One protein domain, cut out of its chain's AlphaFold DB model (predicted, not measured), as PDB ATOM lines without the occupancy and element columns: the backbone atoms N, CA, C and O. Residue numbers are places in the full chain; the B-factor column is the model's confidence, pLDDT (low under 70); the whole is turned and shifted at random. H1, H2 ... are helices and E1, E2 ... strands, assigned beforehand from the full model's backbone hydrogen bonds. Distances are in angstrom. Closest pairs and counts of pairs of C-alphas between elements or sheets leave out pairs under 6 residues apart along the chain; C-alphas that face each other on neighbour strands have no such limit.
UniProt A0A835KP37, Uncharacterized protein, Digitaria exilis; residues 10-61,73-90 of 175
ATOM      1  N   LEU A  10     163.021 126.937 144.138       49.69
ATOM      2  CA  LEU A  10     163.522 125.693 143.537       49.69
ATOM      3  C   LEU A  10     163.315 125.697 142.022       49.69
ATOM      4  O   LEU A  10     164.249 125.394 141.280       49.69
ATOM      5  N   ILE A  11     162.141 126.148 141.561       49.22
ATOM      6  CA  ILE A  11     161.843 126.354 140.134       49.22
ATOM      7  C   ILE A  11     162.865 127.315 139.513       49.22
ATOM      8  O   ILE A  11     163.309 127.098 138.390       49.22
ATOM      9  N   ARG A  12     163.295 128.346 140.248       55.03
ATOM     10  CA  ARG A  12     164.253 129.379 139.816       55.03
ATOM     11  C   ARG A  12     165.639 128.854 139.417       55.03
ATOM     12  O   ARG A  12     166.257 129.439 138.533       55.03
ATOM     13  N   ARG A  13     166.153 127.799 140.059       60.94
ATOM     14  CA  ARG A  13     167.584 127.425 139.976       60.94
ATOM     15  C   ARG A  13     167.921 126.337 138.957       60.94
ATOM     16  O   ARG A  13     169.091 126.171 138.639       60.94
ATOM     17  N   GLY A  14     166.927 125.634 138.424       70.94
ATOM     18  CA  GLY A  14     167.128 124.544 137.469       70.94
ATOM     19  C   GLY A  14     166.398 124.792 136.159       70.94
ATOM     20  O   GLY A  14     165.618 123.949 135.750       70.94
ATOM     21  N   LYS A  15     166.559 125.956 135.525       77.88
ATOM     22  CA  LYS A  15     165.968 126.222 134.204       77.88
ATOM     23  C   LYS A  15     167.067 126.386 133.173       77.88
ATOM     24  O   LYS A  15     167.936 127.240 133.333       77.88
ATOM     25  N   VAL A  16     166.968 125.650 132.075       83.56
ATOM     26  CA  VAL A  16     167.890 125.774 130.944       83.56
ATOM     27  C   VAL A  16     167.136 126.287 129.729       83.56
ATOM     28  O   VAL A  16     166.071 125.777 129.385       83.56
ATOM     29  N   LYS A  17     167.670 127.327 129.080       84.69
ATOM     30  CA  LYS A  17     167.112 127.852 127.827       84.69
ATOM     31  C   LYS A  17     167.294 126.806 126.732       84.69
ATOM     32  O   LYS A  17     168.398 126.311 126.532       84.69
ATOM     33  N   VAL A  18     166.220 126.501 126.015       87.25
ATOM     34  CA  VAL A  18     166.227 125.540 124.906       87.25
ATOM     35  C   VAL A  18     165.715 126.205 123.632       87.25
ATOM     36  O   VAL A  18     164.970 127.184 123.678       87.25
ATOM     37  N   SER A  19     166.133 125.688 122.480       87.25
ATOM     38  CA  SER A  19     165.650 126.162 121.184       87.25
ATOM     39  C   SER A  19     164.181 125.794 120.983       87.25
ATOM     40  O   SER A  19     163.756 124.681 121.307       87.25
ATOM     41  N   VAL A  20     163.417 126.718 120.407       85.06
ATOM     42  CA  VAL A  20     162.028 126.476 120.013       85.06
ATOM     43  C   VAL A  20     162.017 125.521 118.810       85.06
ATOM     44  O   VAL A  20     162.726 125.786 117.838       85.06
ATOM     45  N   PRO A  21     161.260 124.409 118.850       84.75
ATOM     46  CA  PRO A  21     161.113 123.527 117.696       84.75
ATOM     47  C   PRO A  21     160.480 124.254 116.501       84.75
ATOM     48  O   PRO A  21     159.639 125.137 116.678       84.75
ATOM     49  N   GLN A  22     160.855 123.868 115.280       83.62
ATOM     50  CA  GLN A  22     160.272 124.442 114.063       83.62
ATOM     51  C   GLN A  22     158.748 124.241 114.038       83.62
ATOM     52  O   GLN A  22     158.252 123.168 114.377       83.62
ATOM     53  N   GLY A  23     158.007 125.283 113.653       82.56
ATOM     54  CA  GLY A  23     156.542 125.258 113.570       82.56
ATOM     55  C   GLY A  23     155.796 125.534 114.883       82.56
ATOM     56  O   GLY A  23     154.573 125.639 114.862       82.56
ATOM     57  N   VAL A  24     156.491 125.700 116.015       83.50
ATOM     58  CA  VAL A  24     155.860 126.093 117.286       83.50
ATOM     59  C   VAL A  24     155.754 127.617 117.365       83.50
ATOM     60  O   VAL A  24     156.762 128.320 117.293       83.50
ATOM     61  N   GLN A  25     154.536 128.136 117.545       83.38
ATOM     62  CA  GLN A  25     154.316 129.568 117.750       83.38
ATOM     63  C   GLN A  25     154.794 129.987 119.142       83.38
ATOM     64  O   GLN A  25     154.396 129.405 120.153       83.38
ATOM     65  N   VAL A  26     155.658 131.000 119.188       84.12
ATOM     66  CA  VAL A  26     156.168 131.566 120.438       84.12
ATOM     67  C   VAL A  26     155.203 132.654 120.908       84.12
ATOM     68  O   VAL A  26     154.985 133.609 120.163       84.12
ATOM     69  N   PRO A  27     154.624 132.548 122.118       84.25
ATOM     70  CA  PRO A  27     153.749 133.588 122.633       84.25
ATOM     71  C   PRO A  27     154.547 134.865 122.919       84.25
ATOM     72  O   PRO A  27     155.692 134.821 123.377       84.25
ATOM     73  N   MET A  28     153.919 136.008 122.672       83.06
ATOM     74  CA  MET A  28     154.415 137.305 123.119       83.06
ATOM     75  C   MET A  28     154.046 137.496 124.593       83.06
ATOM     76  O   MET A  28     152.928 137.178 125.002       83.06
ATOM     77  N   CYS A  29     154.980 137.982 125.405       79.62
ATOM     78  CA  CYS A  29     154.710 138.296 126.804       79.62
ATOM     79  C   CYS A  29     154.085 139.690 126.966       79.62
ATOM     80  O   CYS A  29     154.101 140.498 126.039       79.62
ATOM     81  N   PHE A  30     153.608 140.029 128.170       74.00
ATOM     82  CA  PHE A  30     153.076 141.372 128.453       74.00
ATOM     83  C   PHE A  30     154.113 142.502 128.343       74.00
ATOM     84  O   PHE A  30     153.727 143.664 128.284       74.00
ATOM     85  N   CYS A  31     155.414 142.192 128.276       74.56
ATOM     86  CA  CYS A  31     156.449 143.189 127.971       74.56
ATOM     87  C   CYS A  31     156.532 143.541 126.475       74.56
ATOM     88  O   CYS A  31     157.288 144.437 126.120       74.56
ATOM     89  N   GLY A  32     155.806 142.835 125.599       76.50
ATOM     90  CA  GLY A  32     155.870 143.009 124.143       76.50
ATOM     91  C   GLY A  32     156.964 142.189 123.446       76.50
ATOM     92  O   GLY A  32     156.982 142.122 122.221       76.50
ATOM     93  N   ASP A  33     157.835 141.515 124.203       81.38
ATOM     94  CA  ASP A  33     158.870 140.624 123.665       81.38
ATOM     95  C   ASP A  33     158.365 139.178 123.508       81.38
ATOM     96  O   ASP A  33     157.455 138.731 124.213       81.38
ATOM     97  N   LEU A  34     158.989 138.407 122.613       83.94
ATOM     98  CA  LEU A  34     158.736 136.967 122.491       83.94
ATOM     99  C   LEU A  34     159.266 136.207 123.718       83.94
ATOM    100  O   LEU A  34     160.391 136.432 124.165       83.94
ATOM    101  N   CYS A  35     158.477 135.267 124.243       84.25
ATOM    102  CA  CYS A  35     158.903 134.415 125.352       84.25
ATOM    103  C   CYS A  35     160.096 133.514 124.975       84.25
ATOM    104  O   CYS A  35     160.175 132.974 123.871       84.25
ATOM    105  N   LYS A  36     160.992 133.241 125.932       84.12
ATOM    106  CA  LYS A  36     161.995 132.170 125.810       84.12
ATOM    107  C   LYS A  36     161.360 130.820 126.125       84.12
ATOM    108  O   LYS A  36     160.539 130.709 127.031       84.12
ATOM    109  N   LEU A  37     161.796 129.775 125.429       86.38
ATOM    110  CA  LEU A  37     161.496 128.405 125.823       86.38
ATOM    111  C   LEU A  37     162.558 127.906 126.804       86.38
ATOM    112  O   LEU A  37     163.760 128.030 126.557       86.38
ATOM    113  N   VAL A  38     162.118 127.342 127.923       86.50
ATOM    114  CA  VAL A  38     163.004 126.789 128.952       86.50
ATOM    115  C   VAL A  38     162.595 125.365 129.311       86.50
ATOM    116  O   VAL A  38     161.417 125.022 129.251       86.50
ATOM    117  N   LYS A  39     163.578 124.535 129.667       86.88
ATOM    118  CA  LYS A  39     163.420 123.182 130.215       86.88
ATOM    119  C   LYS A  39     163.725 123.222 131.713       86.88
ATOM    120  O   LYS A  39     164.714 123.838 132.108       86.88
ATOM    121  N   SER A  40     162.900 122.573 132.532       84.50
ATOM    122  CA  SER A  40     163.208 122.380 133.954       84.50
ATOM    123  C   SER A  40     164.145 121.187 134.157       84.50
ATOM    124  O   SER A  40     163.881 120.076 133.700       84.50
ATOM    125  N   GLU A  41     165.223 121.433 134.882       86.19
ATOM    126  CA  GLU A  41     166.174 120.485 135.461       86.19
ATOM    127  C   GLU A  41     165.957 120.319 136.973       86.19
ATOM    128  O   GLU A  41     166.718 119.638 137.657       86.19
ATOM    129  N   VAL A  42     164.897 120.919 137.518       82.81
ATOM    130  CA  VAL A  42     164.511 120.720 138.913       82.81
ATOM    131  C   VAL A  42     163.954 119.313 139.060       82.81
ATOM    132  O   VAL A  42     162.932 118.986 138.457       82.81
ATOM    133  N   LEU A  43     164.634 118.483 139.852       78.12
ATOM    134  CA  LEU A  43     164.214 117.114 140.136       78.12
ATOM    135  C   LEU A  43     162.821 117.112 140.788       78.12
ATOM    136  O   LEU A  43     162.615 117.731 141.832       78.12
ATOM    137  N   GLY A  44     161.874 116.420 140.158       79.88
ATOM    138  CA  GLY A  44     160.470 116.363 140.566       79.88
ATOM    139  C   GLY A  44     159.539 116.266 139.359       79.88
ATOM    140  O   GLY A  44     159.974 115.942 138.252       79.88
ATOM    141  N   ASP A  45     158.269 116.610 139.551       79.19
ATOM    142  CA  ASP A  45     157.218 116.446 138.532       79.19
ATOM    143  C   ASP A  45     157.337 117.418 137.356       79.19
ATOM    144  O   ASP A  45     156.710 117.234 136.312       79.19
ATOM    145  N   LEU A  46     158.148 118.465 137.511       78.44
ATOM    146  CA  LEU A  46     158.447 119.428 136.457       78.44
ATOM    147  C   LEU A  46     159.733 119.088 135.700       78.44
ATOM    148  O   LEU A  46     159.963 119.683 134.650       78.44
ATOM    149  N   TYR A  47     160.556 118.149 136.181       85.94
ATOM    150  CA  TYR A  47     161.795 117.759 135.505       85.94
ATOM    151  C   TYR A  47     161.502 117.340 134.064       85.94
ATOM    152  O   TYR A  47     160.541 116.614 133.806       85.94
ATOM    153  N   GLY A  48     162.280 117.819 133.103       84.94
ATOM    154  CA  GLY A  48     162.051 117.482 131.702       84.94
ATOM    155  C   GLY A  48     161.058 118.385 130.974       84.94
ATOM    156  O   GLY A  48     161.164 118.557 129.755       84.94
ATOM    157  N   ARG A  49     160.109 118.997 131.698       85.12
ATOM    158  CA  ARG A  49     159.029 119.783 131.090       85.12
ATOM    159  C   ARG A  49     159.546 121.091 130.517       85.12
ATOM    160  O   ARG A  49     160.449 121.722 131.070       85.12
ATOM    161  N   ARG A  50     158.924 121.504 129.412       86.06
ATOM    162  CA  ARG A  50     159.241 122.744 128.706       86.06
ATOM    163  C   ARG A  50     158.105 123.748 128.847       86.06
ATOM    164  O   ARG A  50     156.936 123.394 128.690       86.06
ATOM    165  N   PHE A  51     158.451 124.995 129.126       82.75
ATOM    166  CA  PHE A  51     157.499 126.091 129.290       82.75
ATOM    167  C   PHE A  51     158.049 127.369 128.673       82.75
ATOM    168  O   PHE A  51     159.264 127.585 128.636       82.75
ATOM    169  N   PHE A  52     157.147 128.199 128.164       84.38
ATOM    170  CA  PHE A  52     157.497 129.543 127.745       84.38
ATOM    171  C   PHE A  52     157.576 130.457 128.964       84.38
ATOM    172  O   PHE A  52     156.796 130.357 129.910       84.38
ATOM    173  N   MET A  53     158.569 131.335 128.962       80.69
ATOM    174  CA  MET A  53     158.847 132.236 130.067       80.69
ATOM    175  C   MET A  53     159.289 133.589 129.528       80.69
ATOM    176  O   MET A  53     160.026 133.666 128.548       80.69
ATOM    177  N   CYS A  54     158.848 134.662 130.176       79.19
ATOM    178  CA  CYS A  54     159.334 136.000 129.873       79.19
ATOM    179  C   CYS A  54     160.836 136.116 130.203       79.19
ATOM    180  O   CYS A  54     161.305 135.560 131.198       79.19
ATOM    181  N   ASP A  55     161.597 136.852 129.392       75.06
ATOM    182  CA  ASP A  55     162.989 137.187 129.722       75.06
ATOM    183  C   ASP A  55     163.087 138.166 130.906       75.06
ATOM    184  O   ASP A  55     164.059 138.112 131.657       75.06
ATOM    185  N   ASN A  56     162.052 138.983 131.118       72.31
ATOM    186  CA  ASN A  56     161.882 139.895 132.251       72.31
ATOM    187  C   ASN A  56     160.924 139.321 133.321       72.31
ATOM    188  O   ASN A  56     160.099 140.037 133.894       72.31
ATOM    189  N   TYR A  57     160.964 138.001 133.538       72.06
ATOM    190  CA  TYR A  57     160.145 137.352 134.562       72.06
ATOM    191  C   TYR A  57     160.545 137.853 135.953       72.06
ATOM    192  O   TYR A  57     161.722 137.807 136.308       72.06
ATOM    193  N   ALA A  58     159.563 138.289 136.746       61.97
ATOM    194  CA  ALA A  58     159.762 138.993 138.017       61.97
ATOM    195  C   ALA A  58     160.702 138.297 139.009       61.97
ATOM    196  O   ALA A  58     161.399 138.937 139.797       61.97
ATOM    197  N   TYR A  59     160.722 136.968 138.950       64.19
ATOM    198  CA  TYR A  59     161.483 136.129 139.859       64.19
ATOM    199  C   TYR A  59     162.766 135.574 139.227       64.19
ATOM    200  O   TYR A  59     163.531 134.913 139.922       64.19
ATOM    201  N   ASP A  60     163.078 135.842 137.955       66.25
ATOM    202  CA  ASP A  60     164.418 135.560 137.425       66.25
ATOM    203  C   ASP A  60     165.374 136.648 137.955       66.25
ATOM    204  O   ASP A  60     165.145 137.844 137.803       66.25
ATOM    205  N   GLN A  61     166.436 136.245 138.662       56.00
ATOM    206  CA  GLN A  61     167.428 137.201 139.168       56.00
ATOM    207  C   GLN A  61     168.146 137.847 137.966       56.00
ATOM    208  O   GLN A  61     168.555 137.109 137.062       56.00
ATOM    209  N   VAL A  73     165.767 148.187 134.057       45.81
ATOM    210  CA  VAL A  73     164.686 148.023 135.020       45.81
ATOM    211  C   VAL A  73     163.447 148.503 134.282       45.81
ATOM    212  O   VAL A  73     163.112 149.685 134.305       45.81
ATOM    213  N   LEU A  74     162.833 147.603 133.517       49.09
ATOM    214  CA  LEU A  74     161.477 147.815 133.053       49.09
ATOM    215  C   LEU A  74     160.627 147.876 134.319       49.09
ATOM    216  O   LEU A  74     160.678 146.989 135.167       49.09
ATOM    217  N   THR A  75     159.915 148.984 134.462       49.31
ATOM    218  CA  THR A  75     159.188 149.453 135.647       49.31
ATOM    219  C   THR A  75     158.108 148.502 136.169       49.31
ATOM    220  O   THR A  75     157.547 148.770 137.226       49.31
ATOM    221  N   TYR A  76     157.850 147.383 135.488       55.94
ATOM    222  CA  TYR A  76     156.901 146.358 135.904       55.94
ATOM    223  C   TYR A  76     157.484 144.960 135.635       55.94
ATOM    224  O   TYR A  76     157.725 144.610 134.474       55.94
ATOM    225  N   PRO A  77     157.744 144.162 136.685       60.59
ATOM    226  CA  PRO A  77     158.076 142.755 136.533       60.59
ATOM    227  C   PRO A  77     156.944 142.031 135.793       60.59
ATOM    228  O   PRO A  77     155.772 142.224 136.108       60.59
ATOM    229  N   CYS A  78     157.270 141.213 134.795       61.53
ATOM    230  CA  CYS A  78     156.256 140.424 134.104       61.53
ATOM    231  C   CYS A  78     155.941 139.169 134.922       61.53
ATOM    232  O   CYS A  78     156.818 138.319 135.098       61.53
ATOM    233  N   ASP A  79     154.693 139.023 135.367       56.75
ATOM    234  CA  ASP A  79     154.216 137.830 136.089       56.75
ATOM    235  C   ASP A  79     153.810 136.681 135.155       56.75
ATOM    236  O   ASP A  79     153.397 135.607 135.595       56.75
ATOM    237  N   LEU A  80     153.916 136.885 133.840       55.56
ATOM    238  CA  LEU A  80     153.379 135.947 132.871       55.56
ATOM    239  C   LEU A  80     154.255 134.691 132.739       55.56
ATOM    240  O   LEU A  80     155.222 134.646 131.974       55.56
ATOM    241  N   LEU A  81     153.854 133.642 133.455       57.09
ATOM    242  CA  LEU A  81     154.316 132.266 133.291       57.09
ATOM    243  C   LEU A  81     153.341 131.542 132.351       57.09
ATOM    244  O   LEU A  81     152.522 130.729 132.773       57.09
ATOM    245  N   LEU A  82     153.345 131.928 131.074       58.84
ATOM    246  CA  LEU A  82     152.317 131.492 130.131       58.84
ATOM    247  C   LEU A  82     152.789 130.332 129.258       58.84
ATOM    248  O   LEU A  82     153.733 130.464 128.490       58.84
ATOM    249  N   TYR A  83     152.023 129.245 129.346       57.53
ATOM    250  CA  TYR A  83     152.036 128.015 128.551       57.53
ATOM    251  C   TYR A  83     153.166 127.009 128.820       57.53
ATOM    252  O   TYR A  83     154.325 127.152 128.424       57.53
ATOM    253  N   VAL A  84     152.746 125.897 129.425       59.47
ATOM    254  CA  VAL A  84     153.451 124.617 129.432       59.47
ATOM    255  C   VAL A  84     153.264 123.980 128.051       59.47
ATOM    256  O   VAL A  84     152.149 123.620 127.687       59.47
ATOM    257  N   LEU A  85     154.345 123.830 127.280       60.84
ATOM    258  CA  LEU A  85     154.304 123.135 125.982       60.84
ATOM    259  C   LEU A  85     154.131 121.618 126.137       60.84
ATOM    260  O   LEU A  85     153.779 120.931 125.183       60.84
ATOM    261  N   SER A  86     154.429 121.078 127.319       60.28
ATOM    262  CA  SER A  86     154.434 119.637 127.574       60.28
ATOM    263  C   SER A  86     153.721 119.330 128.889       60.28
ATOM    264  O   SER A  86     154.298 119.474 129.969       60.28
ATOM    265  N   LEU A  87     152.453 118.913 128.808       61.00
ATOM    266  CA  LEU A  87     151.679 118.477 129.977       61.00
ATOM    267  C   LEU A  87     152.212 117.162 130.570       61.00
ATOM    268  O   LEU A  87     151.955 116.865 131.737       61.00
ATOM    269  N   THR A  88     152.977 116.399 129.790       69.06
ATOM    270  CA  THR A  88     153.536 115.099 130.164       69.06
ATOM    271  C   THR A  88     155.065 115.146 130.184       69.06
ATOM    272  O   THR A  88     155.703 115.726 129.306       69.06
ATOM    273  N   GLN A  89     155.665 114.548 131.216       76.62
ATOM    274  CA  GLN A  89     157.109 114.296 131.268       76.62
ATOM    275  C   GLN A  89     157.466 113.118 130.361       76.62
ATOM    276  O   GLN A  89     156.688 112.162 130.274       76.62
ATOM    277  N   SER A  90     158.647 113.162 129.739       86.19
ATOM    278  CA  SER A  90     159.178 112.007 129.011       86.19
ATOM    279  C   SER A  90     159.472 110.855 129.978       86.19
ATOM    280  O   SER A  90     159.793 111.081 131.148       86.19
TER     281      SER A  90
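Overview. This is residues 10 to 61 and 73 to 90 of the 175 residues of an uncharacterized protein of Digitaria exilis (UniProt A0A835KP37). Little regular structure is here: a small three-stranded sheet among long loops, with the short helix H1 before its first strand. Residues 18 to 35 loop out between E1 and E2, and residues 73 to 90 pass beside E3. The 70 printed residues run H1, E1, E2, E3, class mixed, 16 in named elements; the whole is compact, radius of gyration of the C-alphas 12.1 A, and flat, 37 by 31 by 17 A.

Along the chain. Find C-alpha 10 at (163.522, 125.693, 143.537), where H1, residues 10 to 13, begins. Next come E1, residues 15 to 17, 6.7 A, and E2, residues 36 to 40, 12.8 A. E3, residues 50 to 53, 9.6 A, ends at (158.847, 132.236, 130.067).

Arrangement. E1, E2, E3 form a meander, each strand the antiparallel neighbour of the one before. Look for N 16 and O 39, 2.9 A, and N 36 and O 53, 2.8 A, within hydrogen-bond range. H1, too short for an O i to N i+4 pair, has its 1 O i to N i+3 pair within range; it is not on the sheet and is apart from E3.

Size, cuts and confidence. Thr 75 and Ser 90 have the farthest C-alphas, 38.0 A. Residues 62 to 72 are cut out, a C-alpha gap of 11.9 A. The E1 to E2 link is long. Residues 10 to 13, 58 to 61 and 73 to 88 have pLDDT under 70.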